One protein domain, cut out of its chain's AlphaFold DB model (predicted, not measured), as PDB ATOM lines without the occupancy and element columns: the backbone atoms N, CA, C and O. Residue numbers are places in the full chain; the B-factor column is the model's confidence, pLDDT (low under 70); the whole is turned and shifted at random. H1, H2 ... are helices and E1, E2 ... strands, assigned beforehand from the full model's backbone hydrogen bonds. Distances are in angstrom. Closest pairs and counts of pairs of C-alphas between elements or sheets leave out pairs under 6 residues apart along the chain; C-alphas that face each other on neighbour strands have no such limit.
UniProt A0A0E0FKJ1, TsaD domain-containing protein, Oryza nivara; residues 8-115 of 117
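Overview. This is residues 8 to 115 of the 117 residues of the protein "TsaD domain-containing protein" of Oryza nivara (UniProt A0A0E0FKJ1). A small head at one end, H1, H2, E1 and H3, leads through the lone helix H4 into two long, thin stretches that fold back near the tiny H5, and a tail with H6 sticks out from residue 103 to 115. The printed part has 108 residues, with six named helices and one named strand in the order H1, H2, E1, H3, H4, H5, H6; it is mostly helix, though under half of the residues are in named elements. It is extended, with a radius of gyration of the C-alphas of 20.7 A and spans of 57 by 43 by 27 A.

Arrangement. Start at H2, residues 18 to 30; the closest C-alphas of it and E1, residues 34 to 36, are those of Asn 25 and Leu 35, 5.6 A apart. E1 pairs with no named strand, but its residues 35 to 36 make a short parallel pairing with residues 8 to 9. H1, residues 13 to 16, and H3, residues 40 to 43, touch, the closest C-alphas being those of Ser 16 and Pro 40, 4.9 A apart. H3 and H4, residues 47 to 59, are only just apart, at 8.0 A. H5, residues 86 to 89, and H6, residues 108 to 113, touch no helix; residues 75 to 76 pair antiparallel with 97 to 98. In H2, H4 and H6 every O i to N i+4 pair is within hydrogen-bond range; H1, H3 and H5 are too short for one.

Along the chain. Find C-alpha 18 at (172.933, 261.432, 102.126); from there H2 runs 18.6 A. H4 runs 18.5 A from (160.317, 246.336, 114.996), and H6 runs 8.9 A to C-alpha 113 at (122.421, 250.713, 106.805). H1 measures 5.5 A, E1 6.4 A, H3 5.1 A and H5 5.6 A.

Size, cuts and confidence. The C-alphas farthest apart, Gly 32 and Gly 114, are 60.9 A apart. The printed part has no cut; the links H4 to H5 and H5 to H6 are long. Look for pLDDT under 70 at residues 71 to 73, 75 to 76 and 87 to 115.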
ATOM      1  N   PHE A   8     171.231 267.491 117.666       95.56
ATOM      2  CA  PHE A   8     170.154 267.505 116.691       95.56
ATOM      3  C   PHE A   8     169.991 266.083 116.155       95.56
ATOM      4  O   PHE A   8     170.881 265.569 115.484       95.56
ATOM      5  N   VAL A   9     168.891 265.415 116.495       94.69
ATOM      6  CA  VAL A   9     168.649 264.023 116.091       94.69
ATOM      7  C   VAL A   9     167.678 263.995 114.919       94.69
ATOM      8  O   VAL A   9     166.636 264.643 114.969       94.69
ATOM      9  N   VAL A  10     168.003 263.235 113.872       94.44
ATOM     10  CA  VAL A  10     167.145 263.083 112.689       94.44
ATOM     11  C   VAL A  10     167.002 261.601 112.353       94.44
ATOM     12  O   VAL A  10     167.997 260.909 112.131       94.44
ATOM     13  N   SER A  11     165.759 261.124 112.312       92.12
ATOM     14  CA  SER A  11     165.363 259.759 111.949       92.12
ATOM     15  C   SER A  11     164.261 259.784 110.875       92.12
ATOM     16  O   SER A  11     163.871 260.851 110.400       92.12
ATOM     17  N   GLY A  12     163.789 258.612 110.444       91.75
ATOM     18  CA  GLY A  12     162.841 258.468 109.337       91.75
ATOM     19  C   GLY A  12     163.539 258.202 108.002       91.75
ATOM     20  O   GLY A  12     164.731 258.460 107.832       91.75
ATOM     21  N   GLY A  13     162.795 257.707 107.008       89.19
ATOM     22  CA  GLY A  13     163.363 257.330 105.703       89.19
ATOM     23  C   GLY A  13     164.107 258.467 104.986       89.19
ATOM     24  O   GLY A  13     165.101 258.228 104.305       89.19
ATOM     25  N   VAL A  14     163.692 259.719 105.203       87.62
ATOM     26  CA  VAL A  14     164.369 260.911 104.664       87.62
ATOM     27  C   VAL A  14     165.763 261.106 105.279       87.62
ATOM     28  O   VAL A  14     166.670 261.565 104.587       87.62
ATOM     29  N   ALA A  15     165.981 260.691 106.531       90.06
ATOM     30  CA  ALA A  15     167.284 260.760 107.198       90.06
ATOM     31  C   ALA A  15     168.337 259.840 106.553       90.06
ATOM     32  O   ALA A  15     169.537 260.085 106.682       90.06
ATOM     33  N   SER A  16     167.903 258.805 105.823       90.00
ATOM     34  CA  SER A  16     168.789 257.936 105.035       90.00
ATOM     35  C   SER A  16     169.302 258.593 103.752       90.00
ATOM     36  O   SER A  16     170.201 258.053 103.107       90.00
ATOM     37  N   ASN A  17     168.754 259.745 103.354       92.94
ATOM     38  CA  ASN A  17     169.223 260.473 102.185       92.94
ATOM     39  C   ASN A  17     170.517 261.235 102.518       92.94
ATOM     40  O   ASN A  17     170.522 262.183 103.304       92.94
ATOM     41  N   GLN A  18     171.617 260.847 101.869       92.62
ATOM     42  CA  GLN A  18     172.933 261.432 102.126       92.62
ATOM     43  C   GLN A  18     172.993 262.936 101.818       92.62
ATOM     44  O   GLN A  18     173.643 263.678 102.550       92.62
ATOM     45  N   TYR A  19     172.306 263.401 100.769       95.69
ATOM     46  CA  TYR A  19     172.254 264.823 100.429       95.69
ATOM     47  C   TYR A  19     171.575 265.625 101.544       95.69
ATOM     48  O   TYR A  19     172.124 266.629 102.001       95.69
ATOM     49  N   VAL A  20     170.425 265.150 102.033       94.94
ATOM     50  CA  VAL A  20     169.693 265.781 103.142       94.94
ATOM     51  C   VAL A  20     170.544 265.793 104.412       94.94
ATOM     52  O   VAL A  20     170.711 266.842 105.032       94.94
ATOM     53  N   ARG A  21     171.162 264.659 104.760       94.94
ATOM     54  CA  ARG A  21     172.019 264.531 105.946       94.94
ATOM     55  C   ARG A  21     173.203 265.501 105.927       94.94
ATOM     56  O   ARG A  21     173.474 266.135 106.943       94.94
ATOM     57  N   THR A  22     173.878 265.659 104.787       96.19
ATOM     58  CA  THR A  22     174.999 266.605 104.647       96.19
ATOM     59  C   THR A  22     174.562 268.046 104.919       96.19
ATOM     60  O   THR A  22     175.242 268.763 105.652       96.19
ATOM     61  N   HIS A  23     173.415 268.471 104.384       97.06
ATOM     62  CA  HIS A  23     172.903 269.830 104.600       97.06
ATOM     63  C   HIS A  23     172.468 270.055 106.051       97.06
ATOM     64  O   HIS A  23     172.779 271.091 106.637       97.06
ATOM     65  N   LEU A  24     171.808 269.071 106.664       96.62
ATOM     66  CA  LEU A  24     171.432 269.135 108.078       96.62
ATOM     67  C   LEU A  24     172.658 269.200 108.994       96.62
ATOM     68  O   LEU A  24     172.619 269.903 109.999       96.62
ATOM     69  N   ASN A  25     173.760 268.537 108.631       96.81
ATOM     70  CA  ASN A  25     174.997 268.591 109.409       96.81
ATOM     71  C   ASN A  25     175.605 269.998 109.401       96.81
ATOM     72  O   ASN A  25     175.961 270.516 110.453       96.81
ATOM     73  N   GLN A  26     175.635 270.658 108.240       97.81
ATOM     74  CA  GLN A  26     176.086 272.051 108.137       97.81
ATOM     75  C   GLN A  26     175.225 272.998 108.983       97.81
ATOM     76  O   GLN A  26     175.735 273.953 109.567       97.81
ATOM     77  N   ILE A  27     173.911 272.757 109.044       97.00
ATOM     78  CA  ILE A  27     173.000 273.530 109.897       97.00
ATOM     79  C   ILE A  27     173.304 273.261 111.374       97.00
ATOM     80  O   ILE A  27     173.383 274.213 112.147       97.00
ATOM     81  N   ALA A  28     173.509 272.003 111.769       97.00
ATOM     82  CA  ALA A  28     173.849 271.641 113.143       97.00
ATOM     83  C   ALA A  28     175.150 272.327 113.596       97.00
ATOM     84  O   ALA A  28     175.149 273.032 114.604       97.00
ATOM     85  N   GLU A  29     176.214 272.224 112.794       97.00
ATOM     86  CA  GLU A  29     177.523 272.827 113.073       97.00
ATOM     87  C   GLU A  29     177.438 274.350 113.232       97.00
ATOM     88  O   GLU A  29     177.982 274.903 114.188       97.00
ATOM     89  N   LYS A  30     176.689 275.034 112.354       97.44
ATOM     90  CA  LYS A  30     176.459 276.489 112.447       97.44
ATOM     91  C   LYS A  30     175.771 276.915 113.746       97.44
ATOM     92  O   LYS A  30     175.939 278.056 114.162       97.44
ATOM     93  N   ASN A  31     175.002 276.022 114.365       95.50
ATOM     94  CA  ASN A  31     174.301 276.271 115.623       95.50
ATOM     95  C   ASN A  31     175.033 275.674 116.839       95.50
ATOM     96  O   ASN A  31     174.478 275.662 117.934       95.50
ATOM     97  N   GLY A  32     176.259 275.163 116.669       95.62
ATOM     98  CA  GLY A  32     177.016 274.526 117.750       95.62
ATOM     99  C   GLY A  32     176.402 273.212 118.248       95.62
ATOM    100  O   GLY A  32     176.637 272.820 119.388       95.62
ATOM    101  N   LEU A  33     175.603 272.544 117.412       96.94
ATOM    102  CA  LEU A  33     174.946 271.273 117.707       96.94
ATOM    103  C   LEU A  33     175.658 270.118 117.000       96.94
ATOM    104  O   LEU A  33     176.194 270.273 115.904       96.94
ATOM    105  N   GLN A  34     175.582 268.924 117.583       97.00
ATOM    106  CA  GLN A  34     176.022 267.695 116.928       97.00
ATOM    107  C   GLN A  34     174.838 266.989 116.255       97.00
ATOM    108  O   GLN A  34     173.873 266.618 116.928       97.00
ATOM    109  N   LEU A  35     174.924 266.756 114.939       96.38
ATOM    110  CA  LEU A  35     173.938 265.944 114.226       96.38
ATOM    111  C   LEU A  35     174.113 264.459 114.573       96.38
ATOM    112  O   LEU A  35     175.201 263.896 114.450       96.38
ATOM    113  N   VAL A  36     173.014 263.804 114.938       95.88
ATOM    114  CA  VAL A  36     172.944 262.360 115.165       95.88
ATOM    115  C   VAL A  36     171.899 261.769 114.227       95.88
ATOM    116  O   VAL A  36     170.728 262.138 114.259       95.88
ATOM    117  N   CYS A  37     172.323 260.817 113.400       94.56
ATOM    118  CA  CYS A  37     171.432 260.009 112.573       94.56
ATOM    119  C   CYS A  37     171.721 258.530 112.852       94.56
ATOM    120  O   CYS A  37     172.901 258.165 112.922       94.56
ATOM    121  N   PRO A  38     170.697 257.672 112.988       92.44
ATOM    122  CA  PRO A  38     170.917 256.239 113.091       92.44
ATOM    123  C   PRO A  38     171.518 255.680 111.785       92.44
ATOM    124  O   PRO A  38     171.487 256.339 110.740       92.44
ATOM    125  N   PRO A  39     172.082 254.459 111.807       91.56
ATOM    126  CA  PRO A  39     172.471 253.762 110.586       91.56
ATOM    127  C   PRO A  39     171.291 253.689 109.598       91.56
ATOM    128  O   PRO A  39     170.178 253.410 110.043       91.56
ATOM    129  N   PRO A  40     171.497 253.826 108.271       89.12
ATOM    130  CA  PRO A  40     170.399 253.893 107.295       89.12
ATOM    131  C   PRO A  40     169.380 252.748 107.374       89.12
ATOM    132  O   PRO A  40     168.196 252.954 107.123       89.12
ATOM    133  N   ARG A  41     169.827 251.546 107.764       90.88
ATOM    134  CA  ARG A  41     168.976 250.353 107.933       90.88
ATOM    135  C   ARG A  41     167.992 250.463 109.107       90.88
ATOM    136  O   ARG A  41     167.044 249.694 109.166       90.88
ATOM    137  N   LEU A  42     168.248 251.377 110.042       91.88
ATOM    138  CA  LEU A  42     167.442 251.639 111.235       91.88
ATOM    139  C   LEU A  42     166.671 252.965 111.148       91.88
ATOM    140  O   LEU A  42     165.914 253.283 112.057       91.88
ATOM    141  N   CYS A  43     166.864 253.752 110.085       91.31
ATOM    142  CA  CYS A  43     166.160 255.023 109.903       91.31
ATOM    143  C   CYS A  43     164.687 254.841 109.516       91.31
ATOM    144  O   CYS A  43     163.886 255.730 109.783       91.31
ATOM    145  N   THR A  44     164.327 253.743 108.849       90.38
ATOM    146  CA  THR A  44     162.939 253.430 108.471       90.38
ATOM    147  C   THR A  44     162.219 252.680 109.582       90.38
ATOM    148  O   THR A  44     162.878 252.044 110.403       90.38
ATOM    149  N   ASP A  45     160.886 252.678 109.554       91.69
ATOM    150  CA  ASP A  45     160.072 251.953 110.531       91.69
ATOM    151  C   ASP A  45     160.484 250.481 110.619       91.69
ATOM    152  O   ASP A  45     160.578 249.769 109.615       91.69
ATOM    153  N   ASN A  46     160.781 250.032 111.837       93.12
ATOM    154  CA  ASN A  46     161.249 248.681 112.103       93.12
ATOM    155  C   ASN A  46     160.800 248.213 113.493       93.12
ATOM    156  O   ASN A  46     160.565 249.016 114.389       93.12
ATOM    157  N   GLY A  47     160.710 246.896 113.697       95.25
ATOM    158  CA  GLY A  47     160.317 246.336 114.996       95.25
ATOM    159  C   GLY A  47     161.328 246.595 116.120       95.25
ATOM    160  O   GLY A  47     160.953 246.585 117.289       95.25
ATOM    161  N   VAL A  48     162.596 246.873 115.788       95.00
ATOM    162  CA  VAL A  48     163.656 247.113 116.783       95.00
ATOM    163  C   VAL A  48     163.389 248.399 117.562       95.00
ATOM    164  O   VAL A  48     163.536 248.401 118.780       95.00
ATOM    165  N   MET A  49     162.931 249.469 116.903       93.94
ATOM    166  CA  MET A  49     162.602 250.726 117.590       93.94
ATOM    167  C   MET A  49     161.405 250.571 118.543       93.94
ATOM    168  O   MET A  49     161.383 251.187 119.609       93.94
ATOM    169  N   ILE A  50     160.442 249.706 118.199       94.56
ATOM    170  CA  ILE A  50     159.285 249.397 119.049       94.56
ATOM    171  C   ILE A  50     159.726 248.584 120.268       94.56
ATOM    172  O   ILE A  50     159.401 248.948 121.394       94.56
ATOM    173  N   ALA A  51     160.530 247.537 120.058       96.44
ATOM    174  CA  ALA A  51     161.084 246.727 121.141       96.44
ATOM    175  C   ALA A  51     161.949 247.563 122.097       96.44
ATOM    176  O   ALA A  51     161.799 247.457 123.312       96.44
ATOM    177  N   TRP A  52     162.808 248.437 121.561       95.19
ATOM    178  CA  TRP A  52     163.636 249.333 122.369       95.19
ATOM    179  C   TRP A  52     162.785 250.298 123.196       95.19
ATOM    180  O   TRP A  52     162.998 250.429 124.397       95.19
ATOM    181  N   THR A  53     161.763 250.909 122.587       93.06
ATOM    182  CA  THR A  53     160.815 251.771 123.309       93.06
ATOM    183  C   THR A  53     160.118 251.003 124.435       93.06
ATOM    184  O   THR A  53     160.016 251.515 125.545       93.06
ATOM    185  N   GLY A  54     159.703 249.756 124.193       92.75
ATOM    186  CA  GLY A  54     159.126 248.885 125.220       92.75
ATOM    187  C   GLY A  54     160.078 248.615 126.392       92.75
ATOM    188  O   GLY A  54     159.661 248.696 127.543       92.75
ATOM    189  N   ILE A  55     161.363 248.368 126.117       95.81
ATOM    190  CA  ILE A  55     162.394 248.183 127.151       95.81
ATOM    191  C   ILE A  55     162.587 249.466 127.972       95.81
ATOM    192  O   ILE A  55     162.569 249.408 129.199       95.81
ATOM    193  N   GLU A  56     162.711 250.628 127.323       94.56
ATOM    194  CA  GLU A  56     162.821 251.930 128.002       94.56
ATOM    195  C   GLU A  56     161.592 252.222 128.878       94.56
ATOM    196  O   GLU A  56     161.701 252.743 129.989       94.56
ATOM    197  N   HIS A  57     160.402 251.857 128.399       90.69
ATOM    198  CA  HIS A  57     159.161 251.945 129.162       90.69
ATOM    199  C   HIS A  57     159.167 251.021 130.378       90.69
ATOM    200  O   HIS A  57     158.874 251.481 131.481       90.69
ATOM    201  N   PHE A  58     159.557 249.760 130.201       90.69
ATOM    202  CA  PHE A  58     159.644 248.782 131.279       90.69
ATOM    203  C   PHE A  58     160.633 249.213 132.370       90.69
ATOM    204  O   PHE A  58     160.281 249.230 133.548       90.69
ATOM    205  N   ILE A  59     161.838 249.648 131.982       93.50
ATOM    206  CA  ILE A  59     162.870 250.148 132.909       93.50
ATOM    207  C   ILE A  59     162.369 251.377 133.681       93.50
ATOM    208  O   ILE A  59     162.647 251.514 134.871       93.50
ATOM    209  N   ALA A  60     161.597 252.250 133.032       90.44
ATOM    210  CA  ALA A  60     160.981 253.414 133.664       90.44
ATOM    211  C   ALA A  60     159.726 253.088 134.502       90.44
ATOM    212  O   ALA A  60     159.084 254.012 135.001       90.44
ATOM    213  N   GLY A  61     159.331 251.814 134.631       89.25
ATOM    214  CA  GLY A  61     158.115 251.404 135.342       89.25
ATOM    215  C   GLY A  61     156.812 251.813 134.644       89.25
ATOM    216  O   GLY A  61     155.775 251.934 135.288       89.25
ATOM    217  N   ARG A  62     156.857 252.077 133.332       87.19
ATOM    218  CA  ARG A  62     155.719 252.502 132.502       87.19
ATOM    219  C   ARG A  62     155.168 251.325 131.703       87.19
ATOM    220  O   ARG A  62     155.303 251.288 130.481       87.19
ATOM    221  N   PHE A  63     154.572 250.376 132.405       85.00
ATOM    222  CA  PHE A  63     153.903 249.216 131.827       85.00
ATOM    223  C   PHE A  63     152.617 248.924 132.601       85.00
ATOM    224  O   PHE A  63     152.484 249.329 133.756       85.00
ATOM    225  N   ASP A  64     151.687 248.238 131.950       80.88
ATOM    226  CA  ASP A  64     150.498 247.704 132.604       80.88
ATOM    227  C   ASP A  64     150.811 246.309 133.151       80.88
ATOM    228  O   ASP A  64     151.595 245.564 132.549       80.88
ATOM    229  N   ASP A  65     150.216 245.960 134.292       81.50
ATOM    230  CA  ASP A  65     150.371 244.624 134.858       81.50
ATOM    231  C   ASP A  65     149.896 243.563 133.855       81.50
ATOM    232  O   ASP A  65     148.920 243.782 133.127       81.50
ATOM    233  N   PRO A  66     150.579 242.407 133.789       77.81
ATOM    234  CA  PRO A  66     150.118 241.319 132.949       77.81
ATOM    235  C   PRO A  66     148.697 240.904 133.368       77.81
ATOM    236  O   PRO A  66     148.397 240.892 134.567       77.81
ATOM    237  N   PRO A  67     147.835 240.544 132.400       73.31
ATOM    238  CA  PRO A  67     146.482 240.091 132.694       73.31
ATOM    239  C   PRO A  67     146.501 238.882 133.635       73.31
ATOM    240  O   PRO A  67     147.461 238.099 133.657       73.31
ATOM    241  N   ALA A  68     145.442 238.724 134.430       80.00
ATOM    242  CA  ALA A  68     145.335 237.581 135.333       80.00
ATOM    243  C   ALA A  68     145.257 236.273 134.526       80.00
ATOM    244  O   ALA A  68     144.703 236.239 133.433       80.00
ATOM    245  N   VAL A  69     145.769 235.169 135.080       79.25
ATOM    246  CA  VAL A  69     145.789 233.854 134.400       79.25
ATOM    247  C   VAL A  69     144.383 233.383 133.995       79.25
ATOM    248  O   VAL A  69     144.231 232.655 133.017       79.25
ATOM    249  N   ASP A  70     143.367 233.839 134.728       81.19
ATOM    250  CA  ASP A  70     141.967 233.461 134.547       81.19
ATOM    251  C   ASP A  70     141.163 234.498 133.738       81.19
ATOM    252  O   ASP A  70     139.943 234.359 133.594       81.19
ATOM    253  N   GLU A  71     141.803 235.567 133.242       68.56
ATOM    254  CA  GLU A  71     141.116 236.545 132.401       68.56
ATOM    255  C   GLU A  71     140.762 235.937 131.036       68.56
ATOM    256  O   GLU A  71     141.565 235.212 130.443       68.56
ATOM    257  N   PRO A  72     139.551 236.207 130.513       67.56
ATOM    258  CA  PRO A  72     139.182 235.756 129.181       67.56
ATOM    259  C   PRO A  72     140.143 236.333 128.134       67.56
ATOM    260  O   PRO A  72     140.556 237.487 128.234       67.56
ATOM    261  N   ASP A  73     140.425 235.565 127.080       69.62
ATOM    262  CA  ASP A  73     141.245 235.985 125.927       69.62
ATOM    263  C   ASP A  73     140.495 236.984 125.010       69.62
ATOM    264  O   ASP A  73     140.506 236.893 123.785       69.62
ATOM    265  N   ASP A  74     139.740 237.909 125.612       71.06
ATOM    266  CA  ASP A  74     138.940 238.940 124.949       71.06
ATOM    267  C   ASP A  74     139.479 240.362 125.180       71.06
ATOM    268  O   ASP A  74     138.788 241.357 124.930       71.06
ATOM    269  N   LEU A  75     140.736 240.465 125.622       68.69
ATOM    270  CA  LEU A  75     141.420 241.726 125.872       68.69
ATOM    271  C   LEU A  75     141.506 242.570 124.589       68.69
ATOM    272  O   LEU A  75     142.057 242.144 123.574       68.69
ATOM    273  N   GLN A  76     140.987 243.798 124.640       69.81
ATOM    274  CA  GLN A  76     141.120 244.773 123.558       69.81
ATOM    275  C   GLN A  76     142.138 245.846 123.942       69.81
ATOM    276  O   GLN A  76     141.997 246.521 124.967       69.81
ATOM    277  N   TYR A  77     143.130 246.040 123.076       73.56
ATOM    278  CA  TYR A  77     144.054 247.166 123.159       73.56
ATOM    279  C   TYR A  77     143.435 248.403 122.501       73.56
ATOM    280  O   TYR A  77     142.843 248.317 121.423       73.56
ATOM    281  N   ASP A  78     143.589 249.568 123.131       75.56
ATOM    282  CA  ASP A  78     143.163 250.843 122.548       75.56
ATOM    283  C   ASP A  78     144.129 251.242 121.422       75.56
ATOM    284  O   ASP A  78     145.195 251.813 121.650       75.56
ATOM    285  N   LEU A  79     143.779 250.894 120.183       81.25
ATOM    286  CA  LEU A  79     144.537 251.283 118.998       81.25
ATOM    287  C   LEU A  79     144.122 252.693 118.570       81.25
ATOM    288  O   LEU A  79     143.032 252.889 118.028       81.25
ATOM    289  N   ARG A  80     145.009 253.679 118.748       80.44
ATOM    290  CA  ARG A  80     144.760 255.059 118.298       80.44
ATOM    291  C   ARG A  80     145.579 255.379 117.048       80.44
ATOM    292  O   ARG A  80     146.791 255.549 117.155       80.44
ATOM    293  N   PRO A  81     144.942 255.562 115.873       83.75
ATOM    294  CA  PRO A  81     145.642 256.016 114.668       83.75
ATOM    295  C   PRO A  81     146.300 257.393 114.827       83.75
ATOM    296  O   PRO A  81     147.283 257.695 114.160       83.75
ATOM    297  N   ARG A  82     145.742 258.243 115.699       83.56
ATOM    298  CA  ARG A  82     146.291 259.552 116.071       83.56
ATOM    299  C   ARG A  82     146.771 259.498 117.515       83.56
ATOM    300  O   ARG A  82     146.059 259.924 118.420       83.56
ATOM    301  N   TRP A  83     147.945 258.907 117.713       82.25
ATOM    302  CA  TRP A  83     148.585 258.860 119.023       82.25
ATOM    303  C   TRP A  83     149.287 260.199 119.308       82.25
ATOM    304  O   TRP A  83     150.097 260.623 118.479       82.25
ATOM    305  N   PRO A  84     148.982 260.890 120.421       81.56
ATOM    306  CA  PRO A  84     149.618 262.166 120.736       81.56
ATOM    307  C   PRO A  84     151.099 261.976 121.100       81.56
ATOM    308  O   PRO A  84     151.501 260.933 121.621       81.56
ATOM    309  N   LEU A  85     151.917 262.993 120.833       80.62
ATOM    310  CA  LEU A  85     153.343 263.022 121.175       80.62
ATOM    311  C   LEU A  85     153.594 264.064 122.275       80.62
ATOM    312  O   LEU A  85     152.889 265.064 122.351       80.62
ATOM    313  N   GLY A  86     154.632 263.867 123.092       77.69
ATOM    314  CA  GLY A  86     155.037 264.839 124.118       77.69
ATOM    315  C   GLY A  86     154.271 264.697 125.435       77.69
ATOM    316  O   GLY A  86     153.909 263.593 125.816       77.69
ATOM    317  N   GLU A  87     154.050 265.796 126.158       64.00
ATOM    318  CA  GLU A  87     153.374 265.787 127.472       64.00
ATOM    319  C   GLU A  87     151.930 265.264 127.390       64.00
ATOM    320  O   GLU A  87     151.443 264.601 128.297       64.00
ATOM    321  N   GLU A  88     151.283 265.425 126.238       60.53
ATOM    322  CA  GLU A  88     149.973 264.836 125.938       60.53
ATOM    323  C   GLU A  88     149.972 263.291 126.020       60.53
ATOM    324  O   GLU A  88     148.924 262.661 126.163       60.53
ATOM    325  N   TYR A  89     151.153 262.658 125.957       61.25
ATOM    326  CA  TYR A  89     151.335 261.224 126.175       61.25
ATOM    327  C   TYR A  89     151.162 260.822 127.648       61.25
ATOM    328  O   TYR A  89     150.656 259.732 127.909       61.25
ATOM    329  N   SER A  90     151.559 261.658 128.622       55.88
ATOM    330  CA  SER A  90     151.480 261.280 130.047       55.88
ATOM    331  C   SER A  90     150.045 261.164 130.560       55.88
ATOM    332  O   SER A  90     149.782 260.357 131.453       55.88
ATOM    333  N   ASP A  91     149.113 261.883 129.937       52.84
ATOM    334  CA  ASP A  91     147.677 261.763 130.206       52.84
ATOM    335  C   ASP A  91     147.036 260.592 129.438       52.84
ATOM    336  O   ASP A  91     145.954 260.111 129.776       52.84
ATOM    337  N   GLY A  92     147.718 260.099 128.403       52.06
ATOM    338  CA  GLY A  92     147.246 259.099 127.453       52.06
ATOM    339  C   GLY A  92     147.540 257.654 127.842       52.06
ATOM    340  O   GLY A  92     147.864 256.864 126.955       52.06
ATOM    341  N   ARG A  93     147.424 257.279 129.127       55.47
ATOM    342  CA  ARG A  93     147.516 255.859 129.512       55.47
ATOM    343  C   ARG A  93     146.509 255.035 128.703       55.47
ATOM    344  O   ARG A  93     145.327 255.381 128.616       55.47
ATOM    345  N   CYS A  94     147.003 253.967 128.084       53.34
ATOM    346  CA  CYS A  94     146.167 252.981 127.419       53.34
ATOM    347  C   CYS A  94     145.358 252.279 128.512       53.34
ATOM    348  O   CYS A  94     145.935 251.715 129.432       53.34
ATOM    349  N   VAL A  95     144.032 252.365 128.467       55.56
ATOM    350  CA  VAL A  95     143.189 251.591 129.383       55.56
ATOM    351  C   VAL A  95     142.676 250.415 128.576       55.56
ATOM    352  O   VAL A  95     141.832 250.607 127.698       55.56
ATOM    353  N   ALA A  96     143.193 249.217 128.844       52.59
ATOM    354  CA  ALA A  96     142.631 248.003 128.273       52.59
ATOM    355  C   ALA A  96     141.160 247.876 128.711       52.59
ATOM    356  O   ALA A  96     140.820 248.105 129.874       52.59
ATOM    357  N   ARG A  97     140.256 247.581 127.771       52.59
ATOM    358  CA  ARG A  97     138.810 247.472 128.041       52.59
ATOM    359  C   ARG A  97     138.322 246.082 127.650       52.59
ATOM    360  O   ARG A  97     138.567 245.641 126.534       52.59
ATOM    361  N   SER A  98     137.586 245.416 128.543       48.78
ATOM    362  CA  SER A  98     136.904 244.149 128.227       48.78
ATOM    363  C   SER A  98     135.794 244.372 127.190       48.78
ATOM    364  O   SER A  98     135.072 245.376 127.257       48.78
ATOM    365  N   MET A  99     135.583 243.410 126.280       52.84
ATOM    366  CA  MET A  99     134.518 243.464 125.261       52.84
ATOM    367  C   MET A  99     133.117 243.687 125.846       52.84
ATOM    368  O   MET A  99     132.253 244.252 125.182       52.84
ATOM    369  N   LYS A 100     132.881 243.292 127.104       50.06
ATOM    370  CA  LYS A 100     131.585 243.479 127.782       50.06
ATOM    371  C   LYS A 100     131.271 244.944 128.110       50.06
ATOM    372  O   LYS A 100     130.112 245.281 128.329       50.06
ATOM    373  N   THR A 101     132.286 245.809 128.166       47.00
ATOM    374  CA  THR A 101     132.152 247.232 128.542       47.00
ATOM    375  C   THR A 101     132.662 248.197 127.473       47.00
ATOM    376  O   THR A 101     132.319 249.383 127.501       47.00
ATOM    377  N   ALA A 102     133.435 247.713 126.498       47.72
ATOM    378  CA  ALA A 102     133.823 248.491 125.336       47.72
ATOM    379  C   ALA A 102     132.578 248.805 124.493       47.72
ATOM    380  O   ALA A 102     132.019 247.935 123.828       47.72
ATOM    381  N   ARG A 103     132.121 250.066 124.513       48.97
ATOM    382  CA  ARG A 103     131.158 250.561 123.523       48.97
ATOM    383  C   ARG A 103     131.797 250.391 122.150       48.97
ATOM    384  O   ARG A 103     132.657 251.181 121.770       48.97
ATOM    385  N   VAL A 104     131.390 249.342 121.443       49.12
ATOM    386  CA  VAL A 104     131.709 249.123 120.037       49.12
ATOM    387  C   VAL A 104     131.249 250.373 119.301       49.12
ATOM    388  O   VAL A 104     130.050 250.652 119.235       49.12
ATOM    389  N   HIS A 105     132.193 251.178 118.812       47.53
ATOM    390  CA  HIS A 105     131.833 252.241 117.888       47.53
ATOM    391  C   HIS A 105     131.241 251.536 116.661       47.53
ATOM    392  O   HIS A 105     131.899 250.632 116.134       47.53
ATOM    393  N   PRO A 106     130.004 251.861 116.239       46.84
ATOM    394  CA  PRO A 106     129.384 251.153 115.135       46.84
ATOM    395  C   PRO A 106     130.303 251.243 113.918       46.84
ATOM    396  O   PRO A 106     130.902 252.291 113.662       46.84
ATOM    397  N   SER A 107     130.456 250.143 113.186       55.25
ATOM    398  CA  SER A 107     131.244 250.168 111.960       55.25
ATOM    399  C   SER A 107     130.612 251.156 110.972       55.25
ATOM    400  O   SER A 107     129.402 251.400 110.992       55.25
ATOM    401  N   LEU A 108     131.412 251.731 110.071       52.84
ATOM    402  CA  LEU A 108     130.870 252.582 109.002       52.84
ATOM    403  C   LEU A 108     129.766 251.861 108.205       52.84
ATOM    404  O   LEU A 108     128.788 252.488 107.808       52.84
ATOM    405  N   ALA A 109     129.875 250.537 108.048       52.50
ATOM    406  CA  ALA A 109     128.855 249.715 107.403       52.50
ATOM    407  C   ALA A 109     127.515 249.720 108.166       52.50
ATOM    408  O   ALA A 109     126.465 249.861 107.539       52.50
ATOM    409  N   SER A 110     127.535 249.646 109.504       51.91
ATOM    410  CA  SER A 110     126.303 249.690 110.303       51.91
ATOM    411  C   SER A 110     125.672 251.085 110.347       51.91
ATOM    412  O   SER A 110     124.456 251.199 110.452       51.91
ATOM    413  N   MET A 111     126.470 252.153 110.230       53.75
ATOM    414  CA  MET A 111     125.947 253.525 110.140       53.75
ATOM    415  C   MET A 111     125.243 253.793 108.798       53.75
ATOM    416  O   MET A 111     124.212 254.462 108.762       53.75
ATOM    417  N   ILE A 112     125.752 253.226 107.698       58.66
ATOM    418  CA  ILE A 112     125.159 253.402 106.363       58.66
ATOM    419  C   ILE A 112     123.813 252.669 106.256       58.66
ATOM    420  O   ILE A 112     122.860 253.230 105.724       58.66
ATOM    421  N   GLN A 113     123.685 251.465 106.823       53.53
ATOM    422  CA  GLN A 113     122.421 250.713 106.805       53.53
ATOM    423  C   GLN A 113     121.312 251.342 107.666       53.53
ATOM    424  O   GLN A 113     120.141 251.193 107.334       53.53
ATOM    425  N   GLY A 114     121.658 252.087 108.721       51.22
ATOM    426  CA  GLY A 114     120.682 252.816 109.544       51.22
ATOM    427  C   GLY A 114     120.143 254.105 108.913       51.22
ATOM    428  O   GLY A 114     119.187 254.668 109.427       51.22
ATOM    429  N   SER A 115     120.740 254.575 107.812       51.72
ATOM    430  CA  SER A 115     120.365 255.834 107.144       51.72
ATOM    431  C   SER A 115     119.357 255.644 105.997       51.72
ATOM    432  O   SER A 115     119.000 256.613 105.331       51.72
TER     433      SER A 115